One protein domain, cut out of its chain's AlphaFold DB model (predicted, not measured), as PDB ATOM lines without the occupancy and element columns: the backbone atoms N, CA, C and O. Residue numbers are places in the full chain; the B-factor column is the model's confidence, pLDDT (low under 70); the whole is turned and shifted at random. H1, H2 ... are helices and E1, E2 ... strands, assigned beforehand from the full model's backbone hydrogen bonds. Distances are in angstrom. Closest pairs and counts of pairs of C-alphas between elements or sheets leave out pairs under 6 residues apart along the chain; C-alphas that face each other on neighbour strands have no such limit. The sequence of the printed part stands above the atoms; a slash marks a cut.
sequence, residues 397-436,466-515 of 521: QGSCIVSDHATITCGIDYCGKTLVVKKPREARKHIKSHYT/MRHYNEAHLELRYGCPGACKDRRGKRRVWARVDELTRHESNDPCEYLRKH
ATOM      1  N   GLN A 397     169.647 196.028 140.448       74.19
ATOM      2  CA  GLN A 397     168.304 196.570 140.220       74.19
ATOM      3  C   GLN A 397     168.148 197.971 140.820       74.19
ATOM      4  O   GLN A 397     167.552 198.827 140.175       74.19
ATOM      5  N   GLY A 398     168.729 198.237 141.995       75.75
ATOM      6  CA  GLY A 398     168.639 199.549 142.645       75.75
ATOM      7  C   GLY A 398     169.296 200.682 141.849       75.75
ATOM      8  O   GLY A 398     168.746 201.779 141.778       75.75
ATOM      9  N   SER A 399     170.437 200.419 141.204       79.19
ATOM     10  CA  SER A 399     171.164 201.414 140.398       79.19
ATOM     11  C   SER A 399     170.582 201.602 138.993       79.19
ATOM     12  O   SER A 399     170.807 202.638 138.367       79.19
ATOM     13  N   CYS A 400     169.820 200.622 138.501       84.94
ATOM     14  CA  CYS A 400     169.192 200.674 137.184       84.94
ATOM     15  C   CYS A 400     167.804 201.327 137.197       84.94
ATOM     16  O   CYS A 400     167.277 201.613 136.128       84.94
ATOM     17  N   ILE A 401     167.180 201.563 138.353       88.81
ATOM     18  CA  ILE A 401     165.871 202.228 138.408       88.81
ATOM     19  C   ILE A 401     166.061 203.731 138.180       88.81
ATOM     20  O   ILE A 401     166.759 204.409 138.932       88.81
ATOM     21  N   VAL A 402     165.420 204.247 137.137       88.25
ATOM     22  CA  VAL A 402     165.376 205.668 136.793       88.25
ATOM     23  C   VAL A 402     163.936 206.106 136.964       88.25
ATOM     24  O   VAL A 402     163.140 205.882 136.072       88.25
ATOM     25  N   SER A 403     163.601 206.688 138.107       88.38
ATOM     26  CA  SER A 403     162.276 207.258 138.353       88.38
ATOM     27  C   SER A 403     162.416 208.753 138.594       88.38
ATOM     28  O   SER A 403     163.360 209.171 139.271       88.38
ATOM     29  N   ASP A 404     161.469 209.527 138.071       88.38
ATOM     30  CA  ASP A 404     161.360 210.962 138.346       88.38
ATOM     31  C   ASP A 404     160.850 211.203 139.779       88.38
ATOM     32  O   ASP A 404     161.186 212.201 140.417       88.38
ATOM     33  N   HIS A 405     160.123 210.228 140.333       91.88
ATOM     34  CA  HIS A 405     159.620 210.240 141.700       91.88
ATOM     35  C   HIS A 405     160.505 209.387 142.616       91.88
ATOM     36  O   HIS A 405     160.701 208.190 142.384       91.88
ATOM     37  N   ALA A 406     161.041 209.991 143.682       92.06
ATOM     38  CA  ALA A 406     161.800 209.266 144.704       92.06
ATOM     39  C   ALA A 406     160.879 208.415 145.598       92.06
ATOM     40  O   ALA A 406     161.207 207.277 145.951       92.06
ATOM     41  N   THR A 407     159.715 208.971 145.928       96.56
ATOM     42  CA  THR A 407     158.676 208.368 146.758       96.56
ATOM     43  C   THR A 407     157.303 208.623 146.144       96.56
ATOM     44  O   THR A 407     157.089 209.649 145.500       96.56
ATOM     45  N   ILE A 408     156.384 207.676 146.321       96.62
ATOM     46  CA  ILE A 408     154.997 207.744 145.847       96.62
ATOM     47  C   ILE A 408     154.103 207.261 146.986       96.62
ATOM     48  O   ILE A 408     154.389 206.231 147.592       96.62
ATOM     49  N   THR A 409     153.039 207.988 147.310       97.50
ATOM     50  CA  THR A 409     152.054 207.541 148.301       97.50
ATOM     51  C   THR A 409     151.174 206.444 147.710       97.50
ATOM     52  O   THR A 409     150.762 206.513 146.554       97.50
ATOM     53  N   CYS A 410     150.910 205.396 148.487       98.06
ATOM     54  CA  CYS A 410     150.002 204.333 148.089       98.06
ATOM     55  C   CYS A 410     148.603 204.922 147.883       98.06
ATOM     56  O   CYS A 410     148.007 205.433 148.830       98.06
ATOM     57  N   GLY A 411     148.100 204.859 146.649       96.62
ATOM     58  CA  GLY A 411     146.795 205.404 146.275       96.62
ATOM     59  C   GLY A 411     145.622 204.468 146.550       96.62
ATOM     60  O   GLY A 411     144.537 204.729 146.056       96.62
ATOM     61  N   ILE A 412     145.834 203.362 147.267       96.88
ATOM     62  CA  ILE A 412     144.744 202.483 147.707       96.88
ATOM     63  C   ILE A 412     144.002 203.179 148.848       96.88
ATOM     64  O   ILE A 412     144.639 203.780 149.723       96.88
ATOM     65  N   ASP A 413     142.675 203.106 148.820       95.12
ATOM     66  CA  ASP A 413     141.808 203.809 149.761       95.12
ATOM     67  C   ASP A 413     142.232 203.554 151.214       95.12
ATOM     68  O   ASP A 413     142.520 202.428 151.620       95.12
ATOM     69  N   TYR A 414     142.316 204.639 151.987       94.69
ATOM     70  CA  TYR A 414     142.697 204.645 153.406       94.69
ATOM     71  C   TYR A 414     144.109 204.130 153.738       94.69
ATOM     72  O   TYR A 414     144.455 204.027 154.913       94.69
ATOM     73  N   CYS A 415     144.966 203.850 152.751       97.50
ATOM     74  CA  CYS A 415     146.306 203.349 153.038       97.50
ATOM     75  C   CYS A 415     147.292 204.444 153.473       97.50
ATOM     76  O   CYS A 415     147.973 204.297 154.486       97.50
ATOM     77  N   GLY A 416     147.459 205.493 152.661       95.56
ATOM     78  CA  GLY A 416     148.355 206.625 152.943       95.56
ATOM     79  C   GLY A 416     149.858 206.311 153.055       95.56
ATOM     80  O   GLY A 416     150.656 207.229 153.235       95.56
ATOM     81  N   LYS A 417     150.292 205.046 152.941       97.75
ATOM     82  CA  LYS A 417     151.699 204.666 153.139       97.75
ATOM     83  C   LYS A 417     152.587 205.191 152.013       97.75
ATOM     84  O   LYS A 417     152.349 204.915 150.840       97.75
ATOM     85  N   THR A 418     153.675 205.866 152.368       97.75
ATOM     86  CA  THR A 418     154.688 206.312 151.404       97.75
ATOM     87  C   THR A 418     155.572 205.147 150.958       97.75
ATOM     88  O   THR A 418     156.218 204.482 151.769       97.75
ATOM     89  N   LEU A 419     155.625 204.906 149.651       97.19
ATOM     90  CA  LEU A 419     156.418 203.863 149.008       97.19
ATOM     91  C   LEU A 419     157.678 204.467 148.400       97.19
ATOM     92  O   LEU A 419     157.629 205.454 147.670       97.19
ATOM     93  N   VAL A 420     158.825 203.851 148.674       95.94
ATOM     94  CA  VAL A 420     160.106 204.261 148.090       95.94
ATOM     95  C   VAL A 420     160.280 203.569 146.741       95.94
ATOM     96  O   VAL A 420     160.447 202.349 146.682       95.94
ATOM     97  N   VAL A 421     160.302 204.335 145.646       92.81
ATOM     98  CA  VAL A 421     160.321 203.783 144.275       92.81
ATOM     99  C   VAL A 421     161.606 202.999 143.992       92.81
ATOM    100  O   VAL A 421     161.588 201.965 143.324       92.81
ATOM    101  N   LYS A 422     162.729 203.413 144.596       90.94
ATOM    102  CA  LYS A 422     164.012 202.688 144.520       90.94
ATOM    103  C   LYS A 422     163.969 201.295 145.160       90.94
ATOM    104  O   LYS A 422     164.853 200.481 144.899       90.94
ATOM    105  N   LYS A 423     162.949 201.002 145.974       93.31
ATOM    106  CA  LYS A 423     162.749 199.718 146.651       93.31
ATOM    107  C   LYS A 423     161.470 199.027 146.155       93.31
ATOM    108  O   LYS A 423     160.532 198.798 146.923       93.31
ATOM    109  N   PRO A 424     161.428 198.586 144.883       91.00
ATOM    110  CA  PRO A 424     160.216 198.034 144.282       91.00
ATOM    111  C   PRO A 424     159.772 196.710 144.920       91.00
ATOM    112  O   PRO A 424     158.659 196.262 144.683       91.00
ATOM    113  N   ARG A 425     160.622 196.019 145.690       91.44
ATOM    114  CA  ARG A 425     160.202 194.819 146.436       91.44
ATOM    115  C   ARG A 425     159.344 195.165 147.648       91.44
ATOM    116  O   ARG A 425     158.304 194.543 147.824       91.44
ATOM    117  N   GLU A 426     159.753 196.158 148.435       94.94
ATOM    118  CA  GLU A 426     158.991 196.627 149.597       94.94
ATOM    119  C   GLU A 426     157.653 197.226 149.147       94.94
ATOM    120  O   GLU A 426     156.609 196.859 149.683       94.94
ATOM    121  N   ALA A 427     157.667 198.045 148.086       94.94
ATOM    122  CA  ALA A 427     156.452 198.592 147.483       94.94
ATOM    123  C   ALA A 427     155.497 197.483 147.012       94.94
ATOM    124  O   ALA A 427     154.312 197.506 147.326       94.94
ATOM    125  N   ARG A 428     156.017 196.457 146.325       94.12
ATOM    126  CA  ARG A 428     155.212 195.314 145.877       94.12
ATOM    127  C   ARG A 428     154.659 194.482 147.031       94.12
ATOM    128  O   ARG A 428     153.497 194.098 146.976       94.12
ATOM    129  N   LYS A 429     155.458 194.211 148.070       95.81
ATOM    130  CA  LYS A 429     154.996 193.496 149.272       95.81
ATOM    131  C   LYS A 429     153.846 194.254 149.935       95.81
ATOM    132  O   LYS A 429     152.852 193.643 150.299       95.81
ATOM    133  N   HIS A 430     153.972 195.575 150.025       97.19
ATOM    134  CA  HIS A 430     152.931 196.431 150.571       97.19
ATOM    135  C   HIS A 430     151.669 196.482 149.699       97.19
ATOM    136  O   HIS A 430     150.572 196.348 150.213       97.19
ATOM    137  N   ILE A 431     151.792 196.637 148.380       95.81
ATOM    138  CA  ILE A 431     150.616 196.632 147.498       95.81
ATOM    139  C   ILE A 431     149.898 195.282 147.591       95.81
ATOM    140  O   ILE A 431     148.680 195.239 147.710       95.81
ATOM    141  N   LYS A 432     150.653 194.178 147.618       95.12
ATOM    142  CA  LYS A 432     150.091 192.830 147.738       95.12
ATOM    143  C   LYS A 432     149.326 192.619 149.049       95.12
ATOM    144  O   LYS A 432     148.386 191.839 149.039       95.12
ATOM    145  N   SER A 433     149.677 193.308 150.141       95.88
ATOM    146  CA  SER A 433     148.951 193.171 151.414       95.88
ATOM    147  C   SER A 433     147.551 193.789 151.403       95.88
ATOM    148  O   SER A 433     146.783 193.513 152.313       95.88
ATOM    149  N   HIS A 434     147.209 194.601 150.399       96.62
ATOM    150  CA  HIS A 434     145.844 195.118 150.222       96.62
ATOM    151  C   HIS A 434     144.914 194.137 149.513       96.62
ATOM    152  O   HIS A 434     143.701 194.301 149.546       96.62
ATOM    153  N   TYR A 435     145.472 193.119 148.860       94.88
ATOM    154  CA  TYR A 435     144.693 192.125 148.142       94.88
ATOM    155  C   TYR A 435     144.477 190.898 149.018       94.88
ATOM    156  O   TYR A 435     145.430 190.303 149.524       94.88
ATOM    157  N   THR A 436     143.219 190.483 149.144       94.38
ATOM    158  CA  THR A 436     142.875 189.192 149.741       94.38
ATOM    159  C   THR A 436     143.373 188.047 148.858       94.38
ATOM    160  O   THR A 436     143.622 188.202 147.657       94.38
ATOM    161  N   MET A 466     150.871 192.910 139.525       93.56
ATOM    162  CA  MET A 466     152.093 193.562 140.008       93.56
ATOM    163  C   MET A 466     152.826 194.305 138.889       93.56
ATOM    164  O   MET A 466     153.477 195.322 139.130       93.56
ATOM    165  N   ARG A 467     152.710 193.820 137.653       92.38
ATOM    166  CA  ARG A 467     153.232 194.500 136.473       92.38
ATOM    167  C   ARG A 467     152.452 195.773 136.155       92.38
ATOM    168  O   ARG A 467     153.089 196.788 135.894       92.38
ATOM    169  N   HIS A 468     151.122 195.730 136.209       95.50
ATOM    170  CA  HIS A 468     150.290 196.919 136.041       95.50
ATOM    171  C   HIS A 468     150.657 197.993 137.075       95.50
ATOM    172  O   HIS A 468     150.942 199.120 136.687       95.50
ATOM    173  N   TYR A 469     150.798 197.633 138.354       95.12
ATOM    174  CA  TYR A 469     151.235 198.574 139.393       95.12
ATOM    175  C   TYR A 469     152.595 199.208 139.115       95.12
ATOM    176  O   TYR A 469     152.755 200.421 139.255       95.12
ATOM    177  N   ASN A 470     153.574 198.401 138.706       93.56
ATOM    178  CA  ASN A 470     154.898 198.917 138.381       93.56
ATOM    179  C   ASN A 470     154.845 199.913 137.215       93.56
ATOM    180  O   ASN A 470     155.526 200.928 137.269       93.56
ATOM    181  N   GLU A 471     154.059 199.631 136.173       93.69
ATOM    182  CA  GLU A 471     154.008 200.453 134.959       93.69
ATOM    183  C   GLU A 471     153.112 201.697 135.116       93.69
ATOM    184  O   GLU A 471     153.500 202.770 134.658       93.69
ATOM    185  N   ALA A 472     151.943 201.562 135.748       95.31
ATOM    186  CA  ALA A 472     150.899 202.589 135.785       95.31
ATOM    187  C   ALA A 472     150.935 203.485 137.030       95.31
ATOM    188  O   ALA A 472     150.548 204.644 136.942       95.31
ATOM    189  N   HIS A 473     151.374 202.965 138.181       95.44
ATOM    190  CA  HIS A 473     151.253 203.676 139.464       95.44
ATOM    191  C   HIS A 473     152.594 204.022 140.093       95.44
ATOM    192  O   HIS A 473     152.752 205.092 140.668       95.44
ATOM    193  N   LEU A 474     153.569 203.122 139.979       94.06
ATOM    194  CA  LEU A 474     154.925 203.384 140.456       94.06
ATOM    195  C   LEU A 474     155.811 204.030 139.385       94.06
ATOM    196  O   LEU A 474     156.942 204.395 139.696       94.06
ATOM    197  N   GLU A 475     155.321 204.095 138.141       93.88
ATOM    198  CA  GLU A 475     156.046 204.562 136.955       93.88
ATOM    199  C   GLU A 475     157.484 204.023 136.902       93.88
ATOM    200  O   GLU A 475     158.446 204.717 136.568       93.88
ATOM    201  N   LEU A 476     157.647 202.747 137.261       92.31
ATOM    202  CA  LEU A 476     158.946 202.111 137.348       92.31
ATOM    203  C   LEU A 476     159.545 201.992 135.957       92.31
ATOM    204  O   LEU A 476     159.037 201.337 135.044       92.31
ATOM    205  N   ARG A 477     160.688 202.638 135.831       93.81
ATOM    206  CA  ARG A 477     161.446 202.768 134.610       93.81
ATOM    207  C   ARG A 477     162.868 202.306 134.894       93.81
ATOM    208  O   ARG A 477     163.453 202.611 135.931       93.81
ATOM    209  N   TYR A 478     163.424 201.539 133.971       91.75
ATOM    210  CA  TYR A 478     164.758 200.970 134.088       91.75
ATOM    211  C   TYR A 478     165.667 201.642 133.069       91.75
ATOM    212  O   TYR A 478     165.381 201.629 131.877       91.75
ATOM    213  N   GLY A 479     166.752 202.249 133.521       92.00
ATOM    214  CA  GLY A 479     167.826 202.761 132.685       92.00
ATOM    215  C   GLY A 479     168.992 201.783 132.638       92.00
ATOM    216  O   GLY A 479     169.245 201.026 133.570       92.00
ATOM    217  N   CYS A 480     169.746 201.828 131.544       90.69
ATOM    218  CA  CYS A 480     170.990 201.079 131.454       90.69
ATOM    219  C   CYS A 480     172.069 201.820 132.258       90.69
ATOM    220  O   CYS A 480     172.196 203.048 132.100       90.69
ATOM    221  N   PRO A 481     172.876 201.108 133.069       85.50
ATOM    222  CA  PRO A 481     173.960 201.707 133.847       85.50
ATOM    223  C   PRO A 481     174.963 202.449 132.959       85.50
ATOM    224  O   PRO A 481     175.403 203.540 133.302       85.50
ATOM    225  N   GLY A 482     175.211 201.945 131.747       84.38
ATOM    226  CA  GLY A 482     176.061 202.587 130.743       84.38
ATOM    227  C   GLY A 482     175.514 203.873 130.127       84.38
ATOM    228  O   GLY A 482     176.070 204.359 129.145       84.38
ATOM    229  N   ALA A 483     174.389 204.381 130.639       85.06
ATOM    230  CA  ALA A 483     173.695 205.566 130.151       85.06
ATOM    231  C   ALA A 483     173.470 205.542 128.629       85.06
ATOM    232  O   ALA A 483     173.593 206.574 127.968       85.06
ATOM    233  N   CYS A 484     173.134 204.365 128.078       89.38
ATOM    234  CA  CYS A 484     172.960 204.206 126.639       89.38
ATOM    235  C   CYS A 484     171.970 205.253 126.124       89.38
ATOM    236  O   CYS A 484     170.862 205.391 126.646       89.38
ATOM    237  N   LYS A 485     172.373 205.987 125.091       91.00
ATOM    238  CA  LYS A 485     171.536 207.005 124.466       91.00
ATOM    239  C   LYS A 485     170.771 206.408 123.286       91.00
ATOM    240  O   LYS A 485     171.233 205.477 122.617       91.00
ATOM    241  N   ASP A 486     169.558 206.887 123.065       88.38
ATOM    242  CA  ASP A 486     168.804 206.625 121.844       88.38
ATOM    243  C   ASP A 486     169.418 207.414 120.677       88.38
ATOM    244  O   ASP A 486     170.289 208.266 120.876       88.38
ATOM    245  N   ARG A 487     168.936 207.193 119.451       87.31
ATOM    246  CA  ARG A 487     169.326 207.954 118.252       87.31
ATOM    247  C   ARG A 487     169.176 209.470 118.426       87.31
ATOM    248  O   ARG A 487     169.844 210.232 117.744       87.31
ATOM    249  N   ARG A 488     168.312 209.901 119.350       90.25
ATOM    250  CA  ARG A 488     168.069 211.309 119.705       90.25
ATOM    251  C   ARG A 488     168.978 211.842 120.822       90.25
ATOM    252  O   ARG A 488     168.753 212.945 121.301       90.25
ATOM    253  N   GLY A 489     169.938 211.059 121.317       91.44
ATOM    254  CA  GLY A 489     170.844 211.468 122.397       91.44
ATOM    255  C   GLY A 489     170.254 211.416 123.818       91.44
ATOM    256  O   GLY A 489     170.986 211.635 124.781       91.44
ATOM    257  N   LYS A 490     168.963 211.099 123.981       91.19
ATOM    258  CA  LYS A 490     168.320 210.907 125.295       91.19
ATOM    259  C   LYS A 490     168.667 209.539 125.876       91.19
ATOM    260  O   LYS A 490     168.820 208.591 125.109       91.19
ATOM    261  N   ARG A 491     168.774 209.411 127.204       90.25
ATOM    262  CA  ARG A 491     168.987 208.099 127.846       90.25
ATOM    263  C   ARG A 491     167.830 207.170 127.478       90.25
ATOM    264  O   ARG A 491     166.671 207.563 127.589       90.25
ATOM    265  N   ARG A 492     168.144 205.961 127.011       91.69
ATOM    266  CA  ARG A 492     167.142 204.917 126.800       91.69
ATOM    267  C   ARG A 492     166.662 204.443 128.157       91.69
ATOM    268  O   ARG A 492     167.465 204.158 129.047       91.69
ATOM    269  N   VAL A 493     165.349 204.378 128.270       93.38
ATOM    270  CA  VAL A 493     164.646 203.931 129.455       93.38
ATOM    271  C   VAL A 493     163.658 202.869 129.004       93.38
ATOM    272  O   VAL A 493     162.990 203.023 127.981       93.38
ATOM    273  N   TRP A 494     163.606 201.776 129.744       92.94
ATOM    274  CA  TRP A 494     162.757 200.627 129.482       92.94
ATOM    275  C   TRP A 494     161.665 200.556 130.541       92.94
ATOM    276  O   TRP A 494     161.896 200.889 131.701       92.94
ATOM    277  N   ALA A 495     160.472 200.113 130.154       89.00
ATOM    278  CA  ALA A 495     159.380 199.927 131.111       89.00
ATOM    279  C   ALA A 495     159.616 198.694 131.996       89.00
ATOM    280  O   ALA A 495     159.087 198.592 133.097       89.00
ATOM    281  N   ARG A 496     160.406 197.729 131.507       88.38
ATOM    282  CA  ARG A 496     160.568 196.422 132.146       88.38
ATOM    283  C   ARG A 496     162.014 195.968 132.204       88.38
ATOM    284  O   ARG A 496     162.800 196.215 131.291       88.38
ATOM    285  N   VAL A 497     162.305 195.174 133.232       87.62
ATOM    286  CA  VAL A 497     163.589 194.484 133.395       87.62
ATOM    287  C   VAL A 497     163.876 193.575 132.197       87.62
ATOM    288  O   VAL A 497     164.968 193.632 131.652       87.62
ATOM    289  N   ASP A 498     162.893 192.819 131.698       86.88
ATOM    290  CA  ASP A 498     163.093 191.901 130.561       86.88
ATOM    291  C   ASP A 498     163.446 192.616 129.249       86.88
ATOM    292  O   ASP A 498     164.032 192.035 128.334       86.88
ATOM    293  N   GLU A 499     163.045 193.879 129.109       90.62
ATOM    294  CA  GLU A 499     163.416 194.702 127.959       90.62
ATOM    295  C   GLU A 499     164.863 195.180 128.074       90.62
ATOM    296  O   GLU A 499     165.589 195.135 127.080       90.62
ATOM    297  N   LEU A 500     165.305 195.537 129.283       89.12
ATOM    298  CA  LEU A 500     166.711 195.817 129.572       89.12
ATOM    299  C   LEU A 500     167.581 194.562 129.358       89.12
ATOM    300  O   LEU A 500     168.614 194.634 128.695       89.12
ATOM    301  N   THR A 501     167.121 193.395 129.813       87.62
ATOM    302  CA  THR A 501     167.764 192.090 129.574       87.62
ATOM    303  C   THR A 501     167.874 191.777 128.077       87.62
ATOM    304  O   THR A 501     168.903 191.281 127.622       87.62
ATOM    305  N   ARG A 502     166.839 192.088 127.281       90.44
ATOM    306  CA  ARG A 502     166.881 191.936 125.813       90.44
ATOM    307  C   ARG A 502     167.799 192.944 125.134       90.44
ATOM    308  O   ARG A 502     168.395 192.619 124.109       90.44
ATOM    309  N   HIS A 503     167.905 194.158 125.667       89.62
ATOM    310  CA  HIS A 503     168.875 195.135 125.183       89.62
ATOM    311  C   HIS A 503     170.303 194.621 125.385       89.62
ATOM    312  O   HIS A 503     171.095 194.689 124.452       89.62
ATOM    313  N   GLU A 504     170.597 194.028 126.541       87.44
ATOM    314  CA  GLU A 504     171.892 193.400 126.811       87.44
ATOM    315  C   GLU A 504     172.205 192.257 125.830       87.44
ATOM    316  O   GLU A 504     173.323 192.173 125.328       87.44
ATOM    317  N   SER A 505     171.230 191.398 125.510       89.25
ATOM    318  CA  SER A 505     171.478 190.235 124.645       89.25
ATOM    319  C   SER A 505     171.548 190.571 123.153       89.25
ATOM    320  O   SER A 505     172.350 189.987 122.429       89.25
ATOM    321  N   ASN A 506     170.684 191.470 122.673       90.38
ATOM    322  CA  ASN A 506     170.472 191.659 121.235       90.38
ATOM    323  C   ASN A 506     171.221 192.867 120.669       90.38
ATOM    324  O   ASN A 506     171.641 192.836 119.516       90.38
ATOM    325  N   ASP A 507     171.353 193.940 121.450       89.44
ATOM    326  CA  ASP A 507     172.015 195.176 121.022       89.44
ATOM    327  C   ASP A 507     172.685 195.865 122.222       89.44
ATOM    328  O   ASP A 507     172.269 196.962 122.607       89.44
ATOM    329  N   PRO A 508     173.683 195.226 122.865       90.00
ATOM    330  CA  PRO A 508     174.327 195.804 124.034       90.00
ATOM    331  C   PRO A 508     175.036 197.093 123.638       90.00
ATOM    332  O   PRO A 508     175.798 197.122 122.662       90.00
ATOM    333  N   CYS A 509     174.820 198.161 124.409       89.31
ATOM    334  CA  CYS A 509     175.592 199.381 124.215       89.31
ATOM    335  C   CYS A 509     177.050 199.190 124.650       89.31
ATOM    336  O   CYS A 509     177.387 198.223 125.331       89.31
ATOM    337  N   GLU A 510     177.931 200.102 124.239       90.00
ATOM    338  CA  GLU A 510     179.383 199.934 124.387       90.00
ATOM    339  C   GLU A 510     179.818 199.639 125.830       90.00
ATOM    340  O   GLU A 510     180.679 198.793 126.055       90.00
ATOM    341  N   TYR A 511     179.167 200.270 126.809       88.31
ATOM    342  CA  TYR A 511     179.407 199.995 128.222       88.31
ATOM    343  C   TYR A 511     179.069 198.549 128.604       88.31
ATOM    344  O   TYR A 511     179.907 197.879 129.190       88.31
ATOM    345  N   LEU A 512     177.886 198.041 128.231       86.19
ATOM    346  CA  LEU A 512     177.482 196.660 128.533       86.19
ATOM    347  C   LEU A 512     178.328 195.627 127.780       86.19
ATOM    348  O   LEU A 512     178.499 194.514 128.260       86.19
ATOM    349  N   ARG A 513     178.898 195.989 126.624       88.25
ATOM    350  CA  ARG A 513     179.873 195.130 125.930       88.25
ATOM    351  C   ARG A 513     181.180 194.991 126.712       88.25
ATOM    352  O   ARG A 513     181.790 193.930 126.661       88.25
ATOM    353  N   LYS A 514     181.612 196.053 127.399       89.75
ATOM    354  CA  LYS A 514     182.827 196.059 128.235       89.75
ATOM    355  C   LYS A 514     182.569 195.490 129.634       89.75
ATOM    356  O   LYS A 514     183.447 194.860 130.208       89.75
ATOM    357  N   HIS A 515     181.364 195.699 130.155       85.31
ATOM    358  CA  HIS A 515     180.936 195.313 131.494       85.31
ATOM    359  C   HIS A 515     179.586 194.586 131.409       85.31
ATOM    360  O   HIS A 515     178.546 195.196 131.679       85.31
TER     361      HIS A 515
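What this domain is: This is residues 397 to 436 and 466 to 515 of the 521 residues of an uncharacterized protein of Pycnoporus cinnabarinus (UniProt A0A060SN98). The model is an elongated, loosely joined rod of two lobes, one holding the E1 E2 hairpin with H2 over E2 and H3 near H2, the other holding H4, H5 and a long loop that runs out and folds back. H1 is in between, nearest of the elements to the mean of the C-alphas, and the link from H3 to H4 joins the lobes. The printed part has 90 residues, with five named helices and two named strands in the order H1, E1, E2, H2, H3, H4, H5; the one sheet, E1 - E2, is antiparallel. The class is mostly helix, though under half of the residues, 41 of 90, are in named elements. The whole is only just loose, close to compact, with a radius of gyration of the C-alphas of 15.0 A, and spans 47 by 23 by 19 A.

Where its parts are: H1 is residues 397 to 400, 5.2 A long, with C-alpha 397 at (168.304, 196.570, 140.220). E1 is residues 407 to 409, 6.8 A, and E2 is residues 418 to 420, 6.7 A. H2 is residues 424 to 432, 11.9 A. After the cut, H3 is residues 466 to 472, 10.0 A, with C-alpha 466 at (152.093, 193.562, 140.008). H4 is residues 497 to 506, 14.3 A, the longest helix by residues. H5 is residues 510 to 514, 6.5 A, with C-alpha 514 at (182.827, 196.059, 128.235).

How they stand to each other: E1 and E2 form a hairpin, antiparallel at 149 degrees between their directions. N 408 and O 419 are 2.9 A apart and N 419 and O 408 are 2.7 A apart, both within hydrogen-bond range. The closest C-alphas of E2 and H2 are those of Leu 419 and Ala 427, 5.5 A apart. H2 and H3 are close but not clearly touching, the closest C-alphas being those of Arg 428 and Met 466 at 6.9 A; their lines are only just about perpendicular, at 73 degrees. H3 and H4 are apart. Residues 478 to 479 pair antiparallel with residues 493 to 494. H4 and H5 are close but not clearly touching, the closest C-alphas being those of Glu 504 and Leu 512 at 6.7 A. H1 touches no helix. In H2, H3, H4 and H5 every O i to N i+4 pair is within hydrogen-bond range; H1 is too short for such a pair.

The domain as a whole: The two C-alphas farthest apart, those of Tyr 414 and Lys 514, are 48.1 A apart. Residues 437 to 465 are not printed, and C-alphas 436 and 466 are 14.1 A apart across this cut. Of the links printed whole, H3 to H4 is long, with 24 residues, 473 to 496. The mean pLDDT of the printed part is 91.5, that of H1 is 79, and no printed residue is under 70.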